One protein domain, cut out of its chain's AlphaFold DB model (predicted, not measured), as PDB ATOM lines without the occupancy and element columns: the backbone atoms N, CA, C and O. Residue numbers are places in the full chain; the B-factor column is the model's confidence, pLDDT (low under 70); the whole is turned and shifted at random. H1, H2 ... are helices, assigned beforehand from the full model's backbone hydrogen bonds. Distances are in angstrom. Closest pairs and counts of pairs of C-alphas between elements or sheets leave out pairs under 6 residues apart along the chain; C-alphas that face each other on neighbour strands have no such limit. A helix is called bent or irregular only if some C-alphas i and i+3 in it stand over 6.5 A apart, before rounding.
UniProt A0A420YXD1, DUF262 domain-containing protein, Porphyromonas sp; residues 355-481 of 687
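What this domain is: This is residues 355 to 481 of the 687 residues of the protein "DUF262 domain-containing protein" of Porphyromonas sp (UniProt A0A420YXD1). This is a bundle of five helices in which H2, H3 and H4 make a triangular core, with H1 packed on H2 and H3 at one side and H5 on H3 and H4 at the other. A long loop, residues 365 to 387, runs from H1 to H2 on the H1 side, and H4, the longest helix, has a kink of 113 degrees near residue 453, beyond which residues 454 to 458 touch H5. The printed part has 127 residues with five named helices, in the order H1, H2, H3, H4, H5, and no named strand; the class is all helix. It is compact, with a radius of gyration of the C-alphas of 14.7 A, and the C-alphas span 41 by 37 by 27 A along their three main axes.

Where its parts are: The printed part begins with H1, residues 355 to 364, whose first C-alpha, that of Ser 355, is at (137.559, 119.872, 157.968). H1 measures 16.1 A from first to last C-alpha; it is neither bent nor irregular, but only just: C-alphas 359 and 362 are 6.0 A apart. After residues 365 to 387 comes H2, residues 388 to 402, 20.8 A long. H3, residues 411 to 425, is 20.5 A long. H4, residues 433 to 459, is 31.0 A from first to last C-alpha and starts at C-alpha 433 (152.178, 138.672, 181.088). H4 is irregular: C-alphas 451 and 454 are 8.9 A apart, and its line is a rough one. H5, residues 466 to 480, is 21.2 A long and ends at C-alpha 480 (157.560, 149.462, 145.442).

How they stand to each other: H3 is the hub, touching the four other helices, and its centre is the nearest to the mean of the C-alphas, at 4.2 A. H3 and H4 touch at a steep tilt of 41 degrees, opposite ways, and form a helical hairpin; their closest C-alphas, those of Ala 413 and Ser 451, are 5.1 A apart. H2 and H3, also a helical hairpin, touch at a shallow tilt of 34 degrees, only just short of steep, opposite ways, with C-alphas of Arg 389 and Ile 425 closest at 6.2 A. H2 touches H4 at a steep tilt of 44 degrees, the same way, with C-alphas of Leu 399 and Ala 447 closest at 5.9 A. H1 touches H3 at a shallow tilt of 26 degrees, the same way; the closest C-alphas are those of Leu 363 and Met 418, 6.6 A apart. H1 and H2 form a helical hairpin at a steep tilt of 38 degrees, with C-alphas of Leu 364 and Ala 393 closest at 5.9 A. Residues 467 to 471 of H5 touch residues 420 to 424 of H3, with C-alphas of Leu 424 and Arg 467 closest at 5.7 A. H4 touches H5 with residues 454 to 458 alone; the closest C-alphas, those of Cys 458 and Arg 476, are 5.3 A apart. H5 is apart from H1 and H2, and H1 is apart from H4. Every O i to N i+4 pair is within hydrogen-bond range in H2, H3 and H5, against 16 of 23 in H4 and 1 of 6 in H1, where 6 of 7 O i to N i+3 pairs are within range.

The domain as a whole: The two C-alphas farthest apart, those of Asn 384 and Lys 480, are 44.5 A from each other. The printed part has no cut. The link from H1 to H2 is long, with 23 residues, while those from H2 to H3, H3 to H4 and H4 to H5 are short. The mean pLDDT of the printed part is 90.0, and residues 370 to 376, in the long link, are under 70.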
ATOM      1  N   SER A 355     136.443 120.360 158.792       79.69
ATOM      2  CA  SER A 355     137.559 119.872 157.968       79.69
ATOM      3  C   SER A 355     138.441 121.010 157.435       79.69
ATOM      4  O   SER A 355     139.662 120.869 157.337       79.69
ATOM      5  N   ASN A 356     137.839 122.169 157.147       77.38
ATOM      6  CA  ASN A 356     138.559 123.375 156.753       77.38
ATOM      7  C   ASN A 356     139.420 123.930 157.891       77.38
ATOM      8  O   ASN A 356     140.552 124.337 157.633       77.38
ATOM      9  N   GLY A 357     138.927 123.911 159.131       82.38
ATOM     10  CA  GLY A 357     139.651 124.393 160.303       82.38
ATOM     11  C   GLY A 357     141.005 123.712 160.471       82.38
ATOM     12  O   GLY A 357     142.017 124.386 160.677       82.38
ATOM     13  N   ILE A 358     141.063 122.384 160.306       81.69
ATOM     14  CA  ILE A 358     142.296 121.598 160.497       81.69
ATOM     15  C   ILE A 358     143.444 122.158 159.647       81.69
ATOM     16  O   ILE A 358     144.587 122.228 160.107       81.69
ATOM     17  N   LYS A 359     143.158 122.648 158.436       86.62
ATOM     18  CA  LYS A 359     144.159 123.287 157.570       86.62
ATOM     19  C   LYS A 359     144.797 124.526 158.221       86.62
ATOM     20  O   LYS A 359     145.998 124.736 158.072       86.62
ATOM     21  N   TYR A 360     144.023 125.322 158.956       90.94
ATOM     22  CA  TYR A 360     144.466 126.558 159.615       90.94
ATOM     23  C   TYR A 360     145.354 126.281 160.830       90.94
ATOM     24  O   TYR A 360     146.198 127.110 161.180       90.94
ATOM     25  N   SER A 361     145.236 125.095 161.435       88.75
ATOM     26  CA  SER A 361     146.089 124.693 162.557       88.75
ATOM     27  C   SER A 361     147.580 124.674 162.194       88.75
ATOM     28  O   SER A 361     148.420 124.966 163.040       88.75
ATOM     29  N   LYS A 362     147.927 124.432 160.920       86.69
ATOM     30  CA  LYS A 362     149.322 124.354 160.453       86.69
ATOM     31  C   LYS A 362     150.088 125.663 160.654       86.69
ATOM     32  O   LYS A 362     151.251 125.637 161.042       86.69
ATOM     33  N   LEU A 363     149.428 126.803 160.443       91.00
ATOM     34  CA  LEU A 363     150.048 128.129 160.573       91.00
ATOM     35  C   LEU A 363     150.123 128.624 162.028       91.00
ATOM     36  O   LEU A 363     150.741 129.654 162.296       91.00
ATOM     37  N   LEU A 364     149.542 127.880 162.978       91.06
ATOM     38  CA  LEU A 364     149.759 128.119 164.405       91.06
ATOM     39  C   LEU A 364     151.148 127.687 164.861       91.06
ATOM     40  O   LEU A 364     151.550 128.067 165.949       91.06
ATOM     41  N   HIS A 365     151.886 126.890 164.092       87.94
ATOM     42  CA  HIS A 365     153.248 126.525 164.455       87.94
ATOM     43  C   HIS A 365     154.234 127.615 164.028       87.94
ATOM     44  O   HIS A 365     154.077 128.240 162.982       87.94
ATOM     45  N   SER A 366     155.262 127.834 164.853       88.44
ATOM     46  CA  SER A 366     156.344 128.766 164.534       88.44
ATOM     47  C   SER A 366     156.997 128.369 163.203       88.44
ATOM     48  O   SER A 366     157.459 127.229 163.097       88.44
ATOM     49  N   PRO A 367     157.115 129.286 162.222       88.69
ATOM     50  CA  PRO A 367     157.699 128.973 160.917       88.69
ATOM     51  C   PRO A 367     159.185 128.583 160.984       88.69
ATOM     52  O   PRO A 367     159.739 128.066 160.016       88.69
ATOM     53  N   TRP A 368     159.845 128.824 162.121       86.81
ATOM     54  CA  TRP A 368     161.277 128.579 162.311       86.81
ATOM     55  C   TRP A 368     161.595 127.321 163.133       86.81
ATOM     56  O   TRP A 368     162.762 126.912 163.196       86.81
ATOM     57  N   GLU A 369     160.596 126.702 163.769       76.31
ATOM     58  CA  GLU A 369     160.780 125.438 164.490       76.31
ATOM     59  C   GLU A 369     160.898 124.269 163.494       76.31
ATOM     60  O   GLU A 369     160.254 124.258 162.450       76.31
ATOM     61  N   LEU A 370     161.788 123.304 163.770       57.75
ATOM     62  CA  LEU A 370     161.948 122.119 162.917       57.75
ATOM     63  C   LEU A 370     160.667 121.280 162.907       57.75
ATOM     64  O   LEU A 370     159.976 121.168 163.918       57.75
ATOM     65  N   ASP A 371     160.442 120.640 161.764       50.06
ATOM     66  CA  ASP A 371     159.306 119.795 161.397       50.06
ATOM     67  C   ASP A 371     159.248 118.458 162.179       50.06
ATOM     68  O   ASP A 371     158.924 117.406 161.639       50.06
ATOM     69  N   THR A 372     159.573 118.454 163.478       46.72
ATOM     70  CA  THR A 372     159.401 117.281 164.355       46.72
ATOM     71  C   THR A 372     157.943 117.065 164.778       46.72
ATOM     72  O   THR A 372     157.663 116.182 165.582       46.72
ATOM     73  N   LYS A 373     156.997 117.852 164.249       52.88
ATOM     74  CA  LYS A 373     155.572 117.832 164.616       52.88
ATOM     75  C   LYS A 373     154.651 117.426 163.462       52.88
ATOM     76  O   LYS A 373     153.488 117.814 163.464       52.88
ATOM     77  N   GLN A 374     155.107 116.585 162.531       44.91
ATOM     78  CA  GLN A 374     154.211 115.977 161.528       44.91
ATOM     79  C   GLN A 374     153.092 115.103 162.146       44.91
ATOM     80  O   GLN A 374     152.223 114.633 161.423       44.91
ATOM     81  N   GLN A 375     153.075 114.919 163.474       52.25
ATOM     82  CA  GLN A 375     152.072 114.144 164.218       52.25
ATOM     83  C   GLN A 375     151.485 114.890 165.436       52.25
ATOM     84  O   GLN A 375     150.930 114.260 166.331       52.25
ATOM     85  N   ALA A 376     151.629 116.219 165.535       68.31
ATOM     86  CA  ALA A 376     151.019 116.955 166.645       68.31
ATOM     87  C   ALA A 376     149.532 117.212 166.375       68.31
ATOM     88  O   ALA A 376     149.168 117.716 165.312       68.31
ATOM     89  N   TYR A 377     148.690 116.922 167.364       80.56
ATOM     90  CA  TYR A 377     147.258 117.190 167.283       80.56
ATOM     91  C   TYR A 377     146.965 118.673 166.988       80.56
ATOM     92  O   TYR A 377     147.634 119.545 167.572       80.56
ATOM     93  N   PRO A 378     145.962 118.984 166.139       87.25
ATOM     94  CA  PRO A 378     145.590 120.352 165.796       87.25
ATOM     95  C   PRO A 378     145.396 121.275 167.002       87.25
ATOM     96  O   PRO A 378     145.033 120.861 168.107       87.25
ATOM     97  N   TYR A 379     145.655 122.566 166.780       90.75
ATOM     98  CA  TYR A 379     145.436 123.646 167.757       90.75
ATOM     99  C   TYR A 379     146.153 123.435 169.092       90.75
ATOM    100  O   TYR A 379     145.754 123.976 170.124       90.75
ATOM    101  N   PHE A 380     147.231 122.646 169.050       89.94
ATOM    102  CA  PHE A 380     148.073 122.233 170.160       89.94
ATOM    103  C   PHE A 380     147.406 121.319 171.189       89.94
ATOM    104  O   PHE A 380     147.930 121.258 172.294       89.94
ATOM    105  N   LEU A 381     146.216 120.733 170.979       90.12
ATOM    106  CA  LEU A 381     145.398 120.150 172.078       90.12
ATOM    107  C   LEU A 381     146.123 119.071 172.911       90.12
ATOM    108  O   LEU A 381     145.910 119.004 174.118       90.12
ATOM    109  N   ASP A 382     147.118 118.387 172.348       86.75
ATOM    110  CA  ASP A 382     147.969 117.436 173.088       86.75
ATOM    111  C   ASP A 382     149.128 118.065 173.865       86.75
ATOM    112  O   ASP A 382     149.723 117.448 174.751       86.75
ATOM    113  N   LYS A 383     149.437 119.335 173.610       86.06
ATOM    114  CA  LYS A 383     150.493 120.049 174.318       86.06
ATOM    115  C   LYS A 383     150.044 120.416 175.736       86.06
ATOM    116  O   LYS A 383     149.145 121.236 175.906       86.06
ATOM    117  N   ASN A 384     150.733 119.872 176.745       84.12
ATOM    118  CA  ASN A 384     150.436 120.137 178.160       84.12
ATOM    119  C   ASN A 384     150.463 121.644 178.489       84.12
ATOM    120  O   ASN A 384     149.470 122.196 178.951       84.12
ATOM    121  N   LYS A 385     151.565 122.341 178.174       84.62
ATOM    122  CA  LYS A 385     151.705 123.784 178.439       84.62
ATOM    123  C   LYS A 385     151.994 124.569 177.170       84.62
ATOM    124  O   LYS A 385     152.909 124.228 176.418       84.62
ATOM    125  N   LEU A 386     151.250 125.659 176.980       88.75
ATOM    126  CA  LEU A 386     151.510 126.640 175.930       88.75
ATOM    127  C   LEU A 386     152.409 127.766 176.443       88.75
ATOM    128  O   LEU A 386     152.148 128.349 177.502       88.75
ATOM    129  N   GLY A 387     153.438 128.091 175.661       87.94
ATOM    130  CA  GLY A 387     154.233 129.303 175.850       87.94
ATOM    131  C   GLY A 387     153.463 130.559 175.426       87.94
ATOM    132  O   GLY A 387     152.453 130.474 174.730       87.94
ATOM    133  N   MET A 388     153.953 131.747 175.803       90.12
ATOM    134  CA  MET A 388     153.276 133.022 175.495       90.12
ATOM    135  C   MET A 388     153.041 133.219 173.991       90.12
ATOM    136  O   MET A 388     151.951 133.612 173.593       90.12
ATOM    137  N   ARG A 389     154.024 132.887 173.144       91.81
ATOM    138  CA  ARG A 389     153.900 133.008 171.679       91.81
ATOM    139  C   ARG A 389     152.793 132.124 171.112       91.81
ATOM    140  O   ARG A 389     152.005 132.587 170.305       91.81
ATOM    141  N   GLU A 390     152.698 130.879 171.572       92.56
ATOM    142  CA  GLU A 390     151.657 129.941 171.128       92.56
ATOM    143  C   GLU A 390     150.266 130.401 171.565       92.56
ATOM    144  O   GLU A 390     149.310 130.281 170.805       92.56
ATOM    145  N   ARG A 391     150.159 130.983 172.766       93.50
ATOM    146  CA  ARG A 391     148.911 131.582 173.251       93.50
ATOM    147  C   ARG A 391     148.485 132.765 172.388       93.50
ATOM    148  O   ARG A 391     147.333 132.807 171.971       93.50
ATOM    149  N   ILE A 392     149.412 133.672 172.067       96.25
ATOM    150  CA  ILE A 392     149.124 134.819 171.193       96.25
ATOM    151  C   ILE A 392     148.789 134.355 169.769       96.25
ATOM    152  O   ILE A 392     147.848 134.871 169.184       96.25
ATOM    153  N   ALA A 393     149.493 133.361 169.218       96.31
ATOM    154  CA  ALA A 393     149.183 132.804 167.900       96.31
ATOM    155  C   ALA A 393     147.776 132.178 167.859       96.31
ATOM    156  O   ALA A 393     147.021 132.417 166.922       96.31
ATOM    157  N   LEU A 394     147.391 131.430 168.901       96.19
ATOM    158  CA  LEU A 394     146.037 130.886 169.017       96.19
ATOM    159  C   LEU A 394     144.987 131.996 169.164       96.19
ATOM    160  O   LEU A 394     143.922 131.913 168.561       96.19
ATOM    161  N   TYR A 395     145.295 133.053 169.918       97.56
ATOM    162  CA  TYR A 395     144.425 134.223 170.021       97.56
ATOM    163  C   TYR A 395     144.290 134.966 168.686       97.56
ATOM    164  O   TYR A 395     143.205 135.405 168.328       97.56
ATOM    165  N   ALA A 396     145.359 135.042 167.894       98.19
ATOM    166  CA  ALA A 396     145.310 135.617 166.556       98.19
ATOM    167  C   ALA A 396     144.388 134.824 165.617       98.19
ATOM    168  O   ALA A 396     143.721 135.424 164.776       98.19
ATOM    169  N   LEU A 397     144.314 133.495 165.765       97.56
ATOM    170  CA  LEU A 397     143.320 132.682 165.063       97.56
ATOM    171  C   LEU A 397     141.898 133.005 165.544       97.56
ATOM    172  O   LEU A 397     141.020 133.162 164.705       97.56
ATOM    173  N   MET A 398     141.672 133.168 166.853       97.06
ATOM    174  CA  MET A 398     140.366 133.606 167.382       97.06
ATOM    175  C   MET A 398     139.940 134.936 166.752       97.06
ATOM    176  O   MET A 398     138.854 135.028 166.192       97.06
ATOM    177  N   LEU A 399     140.837 135.924 166.736       97.44
ATOM    178  CA  LEU A 399     140.581 137.226 166.123       97.44
ATOM    179  C   LEU A 399     140.289 137.145 164.629       97.44
ATOM    180  O   LEU A 399     139.409 137.851 164.144       97.44
ATOM    181  N   PHE A 400     141.002 136.286 163.901       97.69
ATOM    182  CA  PHE A 400     140.748 136.087 162.480       97.69
ATOM    183  C   PHE A 400     139.336 135.542 162.233       97.69
ATOM    184  O   PHE A 400     138.657 135.994 161.317       97.69
ATOM    185  N   ILE A 401     138.872 134.594 163.051       96.12
ATOM    186  CA  ILE A 401     137.519 134.039 162.922       96.12
ATOM    187  C   ILE A 401     136.455 135.052 163.349       96.12
ATOM    188  O   ILE A 401     135.470 135.207 162.632       96.12
ATOM    189  N   ASP A 402     136.686 135.794 164.432       95.44
ATOM    190  CA  ASP A 402     135.762 136.819 164.934       95.44
ATOM    191  C   ASP A 402     135.599 138.013 163.972       95.44
ATOM    192  O   ASP A 402     134.582 138.703 164.023       95.44
ATOM    193  N   ASN A 403     136.586 138.272 163.105       96.31
ATOM    194  CA  ASN A 403     136.596 139.403 162.165       96.31
ATOM    195  C   ASN A 403     136.447 138.978 160.692       96.31
ATOM    196  O   ASN A 403     136.669 139.792 159.795       96.31
ATOM    197  N   THR A 404     136.082 137.720 160.417       94.31
ATOM    198  CA  THR A 404     135.802 137.246 159.052       94.31
ATOM    199  C   THR A 404     134.505 136.452 158.978       94.31
ATOM    200  O   THR A 404     134.170 135.677 159.872       94.31
ATOM    201  N   ASP A 405     133.802 136.593 157.861       89.69
ATOM    202  CA  ASP A 405     132.632 135.796 157.489       89.69
ATOM    203  C   ASP A 405     132.981 134.766 156.398       89.69
ATOM    204  O   ASP A 405     134.119 134.689 155.939       89.69
ATOM    205  N   GLU A 406     132.018 133.959 155.949       82.69
ATOM    206  CA  GLU A 406     132.259 132.938 154.916       82.69
ATOM    207  C   GLU A 406     132.782 133.498 153.580       82.69
ATOM    208  O   GLU A 406     133.450 132.775 152.841       82.69
ATOM    209  N   GLN A 407     132.512 134.769 153.260       83.50
ATOM    210  CA  GLN A 407     132.926 135.388 151.997       83.50
ATOM    211  C   GLN A 407     134.354 135.938 152.071       83.50
ATOM    212  O   GLN A 407     135.116 135.857 151.107       83.50
ATOM    213  N   THR A 408     134.723 136.495 153.221       87.19
ATOM    214  CA  THR A 408     136.018 137.148 153.462       87.19
ATOM    215  C   THR A 408     137.067 136.191 154.032       87.19
ATOM    216  O   THR A 408     138.273 136.410 153.862       87.19
ATOM    217  N   ARG A 409     136.641 135.092 154.664       91.94
ATOM    218  CA  ARG A 409     137.518 134.081 155.261       91.94
ATOM    219  C   ARG A 409     138.184 133.225 154.191       91.94
ATOM    220  O   ARG A 409     137.677 132.186 153.778       91.94
ATOM    221  N   SER A 410     139.392 133.615 153.794       93.38
ATOM    222  CA  SER A 410     140.235 132.822 152.897       93.38
ATOM    223  C   SER A 410     141.512 132.342 153.584       93.38
ATOM    224  O   SER A 410     142.082 133.020 154.439       93.38
ATOM    225  N   TYR A 411     142.003 131.168 153.178       93.00
ATOM    226  CA  TYR A 411     143.267 130.637 153.697       93.00
ATOM    227  C   TYR A 411     144.458 131.550 153.361       93.00
ATOM    228  O   TYR A 411     145.384 131.667 154.153       93.00
ATOM    229  N   LYS A 412     144.414 132.237 152.210       94.81
ATOM    230  CA  LYS A 412     145.441 133.200 151.792       94.81
ATOM    231  C   LYS A 412     145.474 134.430 152.705       94.81
ATOM    232  O   LYS A 412     146.551 134.848 153.114       94.81
ATOM    233  N   ALA A 413     144.310 134.980 153.051       96.31
ATOM    234  CA  ALA A 413     144.228 136.087 154.002       96.31
ATOM    235  C   ALA A 413     144.760 135.674 155.382       96.31
ATOM    236  O   ALA A 413     145.534 136.402 155.996       96.31
ATOM    237  N   TYR A 414     144.427 134.460 155.831       97.00
ATOM    238  CA  TYR A 414     144.953 133.921 157.082       97.00
ATOM    239  C   TYR A 414     146.472 133.701 157.054       97.00
ATOM    240  O   TYR A 414     147.151 133.977 158.037       97.00
ATOM    241  N   GLU A 415     147.034 133.253 155.929       96.19
ATOM    242  CA  GLU A 415     148.485 133.141 155.742       96.19
ATOM    243  C   GLU A 415     149.182 134.503 155.860       96.19
ATOM    244  O   GLU A 415     150.173 134.633 156.581       96.19
ATOM    245  N   GLN A 416     148.627 135.536 155.222       97.12
ATOM    246  CA  GLN A 416     149.116 136.911 155.338       97.12
ATOM    247  C   GLN A 416     149.012 137.430 156.779       97.12
ATOM    248  O   GLN A 416     149.975 137.988 157.303       97.12
ATOM    249  N   TRP A 417     147.880 137.192 157.446       98.12
ATOM    250  CA  TRP A 417     147.667 137.521 158.857       98.12
ATOM    251  C   TRP A 417     148.694 136.846 159.768       98.12
ATOM    252  O   TRP A 417     149.396 137.522 160.520       98.12
ATOM    253  N   MET A 418     148.858 135.528 159.654       97.56
ATOM    254  CA  MET A 418     149.769 134.768 160.508       97.56
ATOM    255  C   MET A 418     151.238 135.100 160.255       97.56
ATOM    256  O   MET A 418     152.021 135.099 161.205       97.56
ATOM    257  N   ARG A 419     151.625 135.453 159.021       96.56
ATOM    258  CA  ARG A 419     152.963 135.987 158.721       96.56
ATOM    259  C   ARG A 419     153.256 137.243 159.549       96.56
ATOM    260  O   ARG A 419     154.298 137.311 160.203       96.56
ATOM    261  N   ILE A 420     152.332 138.209 159.557       97.75
ATOM    262  CA  ILE A 420     152.464 139.442 160.350       97.75
ATOM    263  C   ILE A 420     152.507 139.110 161.844       97.75
ATOM    264  O   ILE A 420     153.426 139.543 162.538       97.75
ATOM    265  N   VAL A 421     151.577 138.286 162.336       97.94
ATOM    266  CA  VAL A 421     151.518 137.866 163.746       97.94
ATOM    267  C   VAL A 421     152.847 137.265 164.203       97.94
ATOM    268  O   VAL A 421     153.393 137.704 165.215       97.94
ATOM    269  N   TRP A 422     153.414 136.313 163.456       96.06
ATOM    270  CA  TRP A 422     154.680 135.670 163.819       96.06
ATOM    271  C   TRP A 422     155.855 136.644 163.854       96.06
ATOM    272  O   TRP A 422     156.638 136.619 164.810       96.06
ATOM    273  N   ASN A 423     155.950 137.544 162.875       94.44
ATOM    274  CA  ASN A 423     156.991 138.569 162.852       94.44
ATOM    275  C   ASN A 423     156.858 139.570 164.018       94.44
ATOM    276  O   ASN A 423     157.867 140.052 164.551       94.44
ATOM    277  N   LEU A 424     155.633 139.854 164.473       95.19
ATOM    278  CA  LEU A 424     155.390 140.676 165.658       95.19
ATOM    279  C   LEU A 424     155.814 139.950 166.943       95.19
ATOM    280  O   LEU A 424     156.574 140.504 167.733       95.19
ATOM    281  N   ILE A 425     155.370 138.707 167.154       93.62
ATOM    282  CA  ILE A 425     155.501 138.021 168.454       93.62
ATOM    283  C   ILE A 425     156.839 137.304 168.664       93.62
ATOM    284  O   ILE A 425     157.126 136.853 169.780       93.62
ATOM    285  N   ILE A 426     157.705 137.230 167.646       87.81
ATOM    286  CA  ILE A 426     159.098 136.760 167.779       87.81
ATOM    287  C   ILE A 426     160.001 137.794 168.487       87.81
ATOM    288  O   ILE A 426     161.172 138.016 168.170       87.81
ATOM    289  N   ASP A 427     159.429 138.459 169.489       84.50
ATOM    290  CA  ASP A 427     160.076 139.429 170.348       84.50
ATOM    291  C   ASP A 427     160.817 138.749 171.492       84.50
ATOM    292  O   ASP A 427     160.291 137.870 172.180       84.50
ATOM    293  N   SER A 428     162.068 139.159 171.698       75.75
ATOM    294  CA  SER A 428     162.871 138.737 172.840       75.75
ATOM    295  C   SER A 428     162.406 139.405 174.133       75.75
ATOM    296  O   SER A 428     162.701 138.885 175.207       75.75
ATOM    297  N   LYS A 429     161.656 140.515 174.052       76.94
ATOM    298  CA  LYS A 429     161.039 141.199 175.202       76.94
ATOM    299  C   LYS A 429     159.700 140.588 175.636       76.94
ATOM    300  O   LYS A 429     159.183 140.938 176.700       76.94
ATOM    301  N   LEU A 430     159.146 139.651 174.863       86.00
ATOM    302  CA  LEU A 430     157.931 138.914 175.218       86.00
ATOM    303  C   LEU A 430     158.245 137.842 176.279       86.00
ATOM    304  O   LEU A 430     158.403 136.664 175.971       86.00
ATOM    305  N   ARG A 431     158.403 138.283 177.533       81.56
ATOM    306  CA  ARG A 431     158.810 137.442 178.678       81.56
ATOM    307  C   ARG A 431     157.862 137.511 179.872       81.56
ATOM    308  O   ARG A 431     158.023 136.749 180.818       81.56
ATOM    309  N   THR A 432     156.908 138.435 179.852       84.38
ATOM    310  CA  THR A 432     155.997 138.710 180.968       84.38
ATOM    311  C   THR A 432     154.555 138.730 180.477       84.38
ATOM    312  O   THR A 432     154.296 138.926 179.286       84.38
ATOM    313  N   TYR A 433     153.606 138.557 181.401       84.06
ATOM    314  CA  TYR A 433     152.178 138.672 181.088       84.06
ATOM    315  C   TYR A 433     151.803 140.069 180.615       84.06
ATOM    316  O   TYR A 433     150.997 140.200 179.700       84.06
ATOM    317  N   THR A 434     152.441 141.105 181.163       85.50
ATOM    318  CA  THR A 434     152.276 142.482 180.695       85.50
ATOM    319  C   THR A 434     152.675 142.610 179.225       85.50
ATOM    320  O   THR A 434     151.886 143.111 178.430       85.50
ATOM    321  N   SER A 435     153.841 142.081 178.826       87.69
ATOM    322  CA  SER A 435     154.246 142.072 177.415       87.69
ATOM    323  C   SER A 435     153.272 141.266 176.550       87.69
ATOM    324  O   SER A 435     152.895 141.724 175.478       87.69
ATOM    325  N   MET A 436     152.831 140.088 177.010       89.94
ATOM    326  CA  MET A 436     151.852 139.263 176.288       89.94
ATOM    327  C   MET A 436     150.534 140.006 176.058       89.94
ATOM    328  O   MET A 436     150.027 140.004 174.938       89.94
ATOM    329  N   ARG A 437     150.011 140.682 177.086       89.38
ATOM    330  CA  ARG A 437     148.794 141.487 176.980       89.38
ATOM    331  C   ARG A 437     148.969 142.645 176.002       89.38
ATOM    332  O   ARG A 437     148.088 142.858 175.180       89.38
ATOM    333  N   SER A 438     150.102 143.350 176.030       91.06
ATOM    334  CA  SER A 438     150.370 144.427 175.068       91.06
ATOM    335  C   SER A 438     150.314 143.942 173.616       91.06
ATOM    336  O   SER A 438     149.765 144.638 172.768       91.06
ATOM    337  N   TYR A 439     150.822 142.737 173.326       94.62
ATOM    338  CA  TYR A 439     150.696 142.135 171.993       94.62
ATOM    339  C   TYR A 439     149.262 141.703 171.667       94.62
ATOM    340  O   TYR A 439     148.832 141.893 170.536       94.62
ATOM    341  N   ILE A 440     148.516 141.162 172.632       94.12
ATOM    342  CA  ILE A 440     147.091 140.829 172.468       94.12
ATOM    343  C   ILE A 440     146.281 142.073 172.078       94.12
ATOM    344  O   ILE A 440     145.603 142.050 171.058       94.12
ATOM    345  N   LEU A 441     146.452 143.182 172.804       93.25
ATOM    346  CA  LEU A 441     145.769 144.448 172.516       93.25
ATOM    347  C   LEU A 441     146.210 145.061 171.178       93.25
ATOM    348  O   LEU A 441     145.402 145.648 170.460       93.25
ATOM    349  N   LEU A 442     147.490 144.913 170.816       95.94
ATOM    350  CA  LEU A 442     147.977 145.319 169.498       95.94
ATOM    351  C   LEU A 442     147.269 144.531 168.389       95.94
ATOM    352  O   LEU A 442     146.821 145.137 167.420       95.94
ATOM    353  N   LEU A 443     147.152 143.207 168.531       97.50
ATOM    354  CA  LEU A 443     146.455 142.369 167.558       97.50
ATOM    355  C   LEU A 443     144.963 142.699 167.487       97.50
ATOM    356  O   LEU A 443     144.454 142.820 166.377       97.50
ATOM    357  N   ASP A 444     144.298 142.930 168.623       95.88
ATOM    358  CA  ASP A 444     142.897 143.379 168.669       95.88
ATOM    359  C   ASP A 444     142.692 144.642 167.817       95.88
ATOM    360  O   ASP A 444     141.740 144.727 167.046       95.88
ATOM    361  N   SER A 445     143.624 145.602 167.891       96.12
ATOM    362  CA  SER A 445     143.514 146.874 167.162       96.12
ATOM    363  C   SER A 445     143.615 146.752 165.635       96.12
ATOM    364  O   SER A 445     143.100 147.608 164.919       96.12
ATOM    365  N   ILE A 446     144.271 145.703 165.124       97.50
ATOM    366  CA  ILE A 446     144.469 145.480 163.680       97.50
ATOM    367  C   ILE A 446     143.616 144.327 163.127       97.50
ATOM    368  O   ILE A 446     143.501 144.186 161.909       97.50
ATOM    369  N   ALA A 447     142.997 143.525 163.997       97.50
ATOM    370  CA  ALA A 447     142.157 142.386 163.636       97.50
ATOM    371  C   ALA A 447     140.973 142.709 162.703       97.50
ATOM    372  O   ALA A 447     140.711 141.881 161.825       97.50
ATOM    373  N   PRO A 448     140.309 143.884 162.784       97.31
ATOM    374  CA  PRO A 448     139.238 144.237 161.845       97.31
ATOM    375  C   PRO A 448     139.663 144.231 160.370       97.31
ATOM    376  O   PRO A 448     138.822 144.134 159.483       97.31
ATOM    377  N   TYR A 449     140.969 144.306 160.101       97.00
ATOM    378  CA  TYR A 449     141.549 144.322 158.759       97.00
ATOM    379  C   TYR A 449     142.258 143.008 158.409       97.00
ATOM    380  O   TYR A 449     143.034 142.949 157.460       97.00
ATOM    381  N   CYS A 450     142.050 141.935 159.178       97.06
ATOM    382  CA  CYS A 450     142.781 140.678 158.998       97.06
ATOM    383  C   CYS A 450     142.546 140.007 157.630       97.06
ATOM    384  O   CYS A 450     143.432 139.305 157.141       97.06
ATOM    385  N   SER A 451     141.408 140.261 156.976       95.94
ATOM    386  CA  SER A 451     141.090 139.749 155.635       95.94
ATOM    387  C   SER A 451     141.947 140.381 154.525       95.94
ATOM    388  O   SER A 451     142.156 139.763 153.480       95.94
ATOM    389  N   ASN A 452     142.485 141.581 154.759       95.94
ATOM    390  CA  ASN A 452     143.296 142.364 153.822       95.94
ATOM    391  C   ASN A 452     144.466 143.088 154.519       95.94
ATOM    392  O   ASN A 452     144.854 144.199 154.147       95.94
ATOM    393  N   ILE A 453     145.069 142.434 155.518       97.56
ATOM    394  CA  ILE A 453     146.014 143.060 156.456       97.56
ATOM    395  C   ILE A 453     147.220 143.717 155.777       97.56
ATOM    396  O   ILE A 453     147.677 144.771 156.212       97.56
ATOM    397  N   GLU A 454     147.740 143.119 154.700       97.12
ATOM    398  CA  GLU A 454     148.901 143.658 153.987       97.12
ATOM    399  C   GLU A 454     148.586 145.006 153.318       97.12
ATOM    400  O   GLU A 454     149.426 145.904 153.327       97.12
ATOM    401  N   GLU A 455     147.378 145.171 152.773       96.31
ATOM    402  CA  GLU A 455     146.933 146.415 152.136       96.31
ATOM    403  C   GLU A 455     146.685 147.513 153.175       96.31
ATOM    404  O   GLU A 455     147.167 148.640 153.023       96.31
ATOM    405  N   TYR A 456     146.010 147.162 154.273       97.12
ATOM    406  CA  TYR A 456     145.784 148.067 155.397       97.12
ATOM    407  C   TYR A 456     147.112 148.595 155.959       97.12
ATOM    408  O   TYR A 456     147.359 149.800 155.970       97.12
ATOM    409  N   LEU A 457     148.034 147.703 156.330       97.50
ATOM    410  CA  LEU A 457     149.318 148.108 156.905       97.50
ATOM    411  C   LEU A 457     150.194 148.894 155.917       97.50
ATOM    412  O   LEU A 457     150.954 149.767 156.334       97.50
ATOM    413  N   CYS A 458     150.079 148.642 154.611       96.12
ATOM    414  CA  CYS A 458     150.804 149.413 153.602       96.12
ATOM    415  C   CYS A 458     150.341 150.881 153.526       96.12
ATOM    416  O   CYS A 458     151.156 151.760 153.232       96.12
ATOM    417  N   THR A 459     149.056 151.149 153.782       94.56
ATOM    418  CA  THR A 459     148.413 152.461 153.571       94.56
ATOM    419  C   THR A 459     148.249 153.290 154.846       94.56
ATOM    420  O   THR A 459     148.151 154.511 154.772       94.56
ATOM    421  N   THR A 460     148.266 152.650 156.015       94.50
ATOM    422  CA  THR A 460     148.186 153.323 157.323       94.50
ATOM    423  C   THR A 460     149.441 154.118 157.689       94.50
ATOM    424  O   THR A 460     150.538 153.836 157.197       94.50
ATOM    425  N   GLU A 461     149.280 155.082 158.601       93.38
ATOM    426  CA  GLU A 461     150.388 155.802 159.238       93.38
ATOM    427  C   GLU A 461     151.291 154.870 160.056       93.38
ATOM    428  O   GLU A 461     150.885 153.783 160.482       93.38
ATOM    429  N   ASP A 462     152.532 155.304 160.277       91.88
ATOM    430  CA  ASP A 462     153.508 154.536 161.045       91.88
ATOM    431  C   ASP A 462     153.043 154.315 162.481       91.88
ATOM    432  O   ASP A 462     152.747 155.247 163.229       91.88
ATOM    433  N   SER A 463     153.006 153.047 162.880       94.25
ATOM    434  CA  SER A 463     152.693 152.675 164.248       94.25
ATOM    435  C   SER A 463     153.798 153.126 165.201       94.25
ATOM    436  O   SER A 463     154.985 152.954 164.938       94.25
ATOM    437  N   ASN A 464     153.416 153.573 166.396       92.62
ATOM    438  CA  ASN A 464     154.372 153.772 167.488       92.62
ATOM    439  C   ASN A 464     154.963 152.447 168.007       92.62
ATOM    440  O   ASN A 464     155.958 152.459 168.732       92.62
ATOM    441  N   HIS A 465     154.363 151.299 167.667       93.31
ATOM    442  CA  HIS A 465     154.898 149.993 168.032       93.31
ATOM    443  C   HIS A 465     156.029 149.592 167.063       93.31
ATOM    444  O   HIS A 465     155.744 149.304 165.897       93.31
ATOM    445  N   PRO A 466     157.298 149.472 167.513       91.31
ATOM    446  CA  PRO A 466     158.450 149.350 166.611       91.31
ATOM    447  C   PRO A 466     158.378 148.168 165.642       91.31
ATOM    448  O   PRO A 466     158.776 148.282 164.487       91.31
ATOM    449  N   ARG A 467     157.842 147.025 166.089       91.94
ATOM    450  CA  ARG A 467     157.692 145.854 165.213       91.94
ATOM    451  C   ARG A 467     156.586 146.022 164.180       91.94
ATOM    452  O   ARG A 467     156.744 145.533 163.071       91.94
ATOM    453  N   LEU A 468     155.502 146.722 164.519       96.06
ATOM    454  CA  LEU A 468     154.425 146.958 163.557       96.06
ATOM    455  C   LEU A 468     154.866 147.986 162.515       96.06
ATOM    456  O   LEU A 468     154.687 147.739 161.328       96.06
ATOM    457  N   ALA A 469     155.552 149.052 162.942       95.75
ATOM    458  CA  ALA A 469     156.214 149.998 162.041       95.75
ATOM    459  C   ALA A 469     157.167 149.296 161.069       95.75
ATOM    460  O   ALA A 469     157.212 149.603 159.878       95.75
ATOM    461  N   PHE A 470     157.910 148.303 161.562       94.31
ATOM    462  CA  PHE A 470     158.806 147.531 160.719       94.31
ATOM    463  C   PHE A 470     158.061 146.637 159.708       94.31
ATOM    464  O   PHE A 470     158.443 146.601 158.536       94.31
ATOM    465  N   GLU A 471     156.961 145.980 160.094       96.75
ATOM    466  CA  GLU A 471     156.106 145.270 159.130       96.75
ATOM    467  C   GLU A 471     155.510 146.222 158.077       96.75
ATOM    468  O   GLU A 471     155.532 145.905 156.886       96.75
ATOM    469  N   GLN A 472     155.060 147.417 158.476       97.50
ATOM    470  CA  GLN A 472     154.582 148.454 157.551       97.50
ATOM    471  C   GLN A 472     155.690 148.871 156.567       97.50
ATOM    472  O   GLN A 472     155.459 148.917 155.356       97.50
ATOM    473  N   LYS A 473     156.925 149.086 157.049       96.44
ATOM    474  CA  LYS A 473     158.100 149.380 156.204       96.44
ATOM    475  C   LYS A 473     158.342 148.276 155.170       96.44
ATOM    476  O   LYS A 473     158.522 148.582 153.990       96.44
ATOM    477  N   LYS A 474     158.295 147.001 155.578       96.94
ATOM    478  CA  LYS A 474     158.453 145.851 154.668       96.94
ATOM    479  C   LYS A 474     157.360 145.797 153.606       96.94
ATOM    480  O   LYS A 474     157.660 145.577 152.435       96.94
ATOM    481  N   LEU A 475     156.104 146.022 153.982       97.50
ATOM    482  CA  LEU A 475     154.982 146.000 153.041       97.50
ATOM    483  C   LEU A 475     155.062 147.142 152.025       97.50
ATOM    484  O   LEU A 475     154.901 146.902 150.831       97.50
ATOM    485  N   ARG A 476     155.420 148.356 152.456       97.00
ATOM    486  CA  ARG A 476     155.647 149.485 151.539       97.00
ATOM    487  C   ARG A 476     156.838 149.253 150.610       97.00
ATOM    488  O   ARG A 476     156.796 149.660 149.451       97.00
ATOM    489  N   TYR A 477     157.886 148.584 151.087       96.75
ATOM    490  CA  TYR A 477     158.994 148.153 150.233       96.75
ATOM    491  C   TYR A 477     158.531 147.141 149.176       96.75
ATOM    492  O   TYR A 477     158.828 147.315 147.998       96.75
ATOM    493  N   LEU A 478     157.738 146.136 149.563       96.50
ATOM    494  CA  LEU A 478     157.167 145.158 148.630       96.50
ATOM    495  C   LEU A 478     156.185 145.784 147.635       96.50
ATOM    496  O   LEU A 478     156.122 145.344 146.493       96.50
ATOM    497  N   HIS A 479     155.459 146.829 148.033       95.38
ATOM    498  CA  HIS A 479     154.614 147.594 147.120       95.38
ATOM    499  C   HIS A 479     155.442 148.302 146.034       95.38
ATOM    500  O   HIS A 479     155.052 148.314 144.870       95.38
ATOM    501  N   LYS A 480     156.616 148.844 146.393       95.12
ATOM    502  CA  LYS A 480     157.560 149.462 145.442       95.12
ATOM    503  C   LYS A 480     158.333 148.437 144.605       95.12
ATOM    504  O   LYS A 480     158.658 148.722 143.457       95.12
ATOM    505  N   HIS A 481     158.610 147.258 145.162       96.12
ATOM    506  CA  HIS A 481     159.383 146.191 144.519       96.12
ATOM    507  C   HIS A 481     158.652 144.833 144.561       96.12
ATOM    508  O   HIS A 481     159.112 143.912 145.247       96.12
TER     509      HIS A 481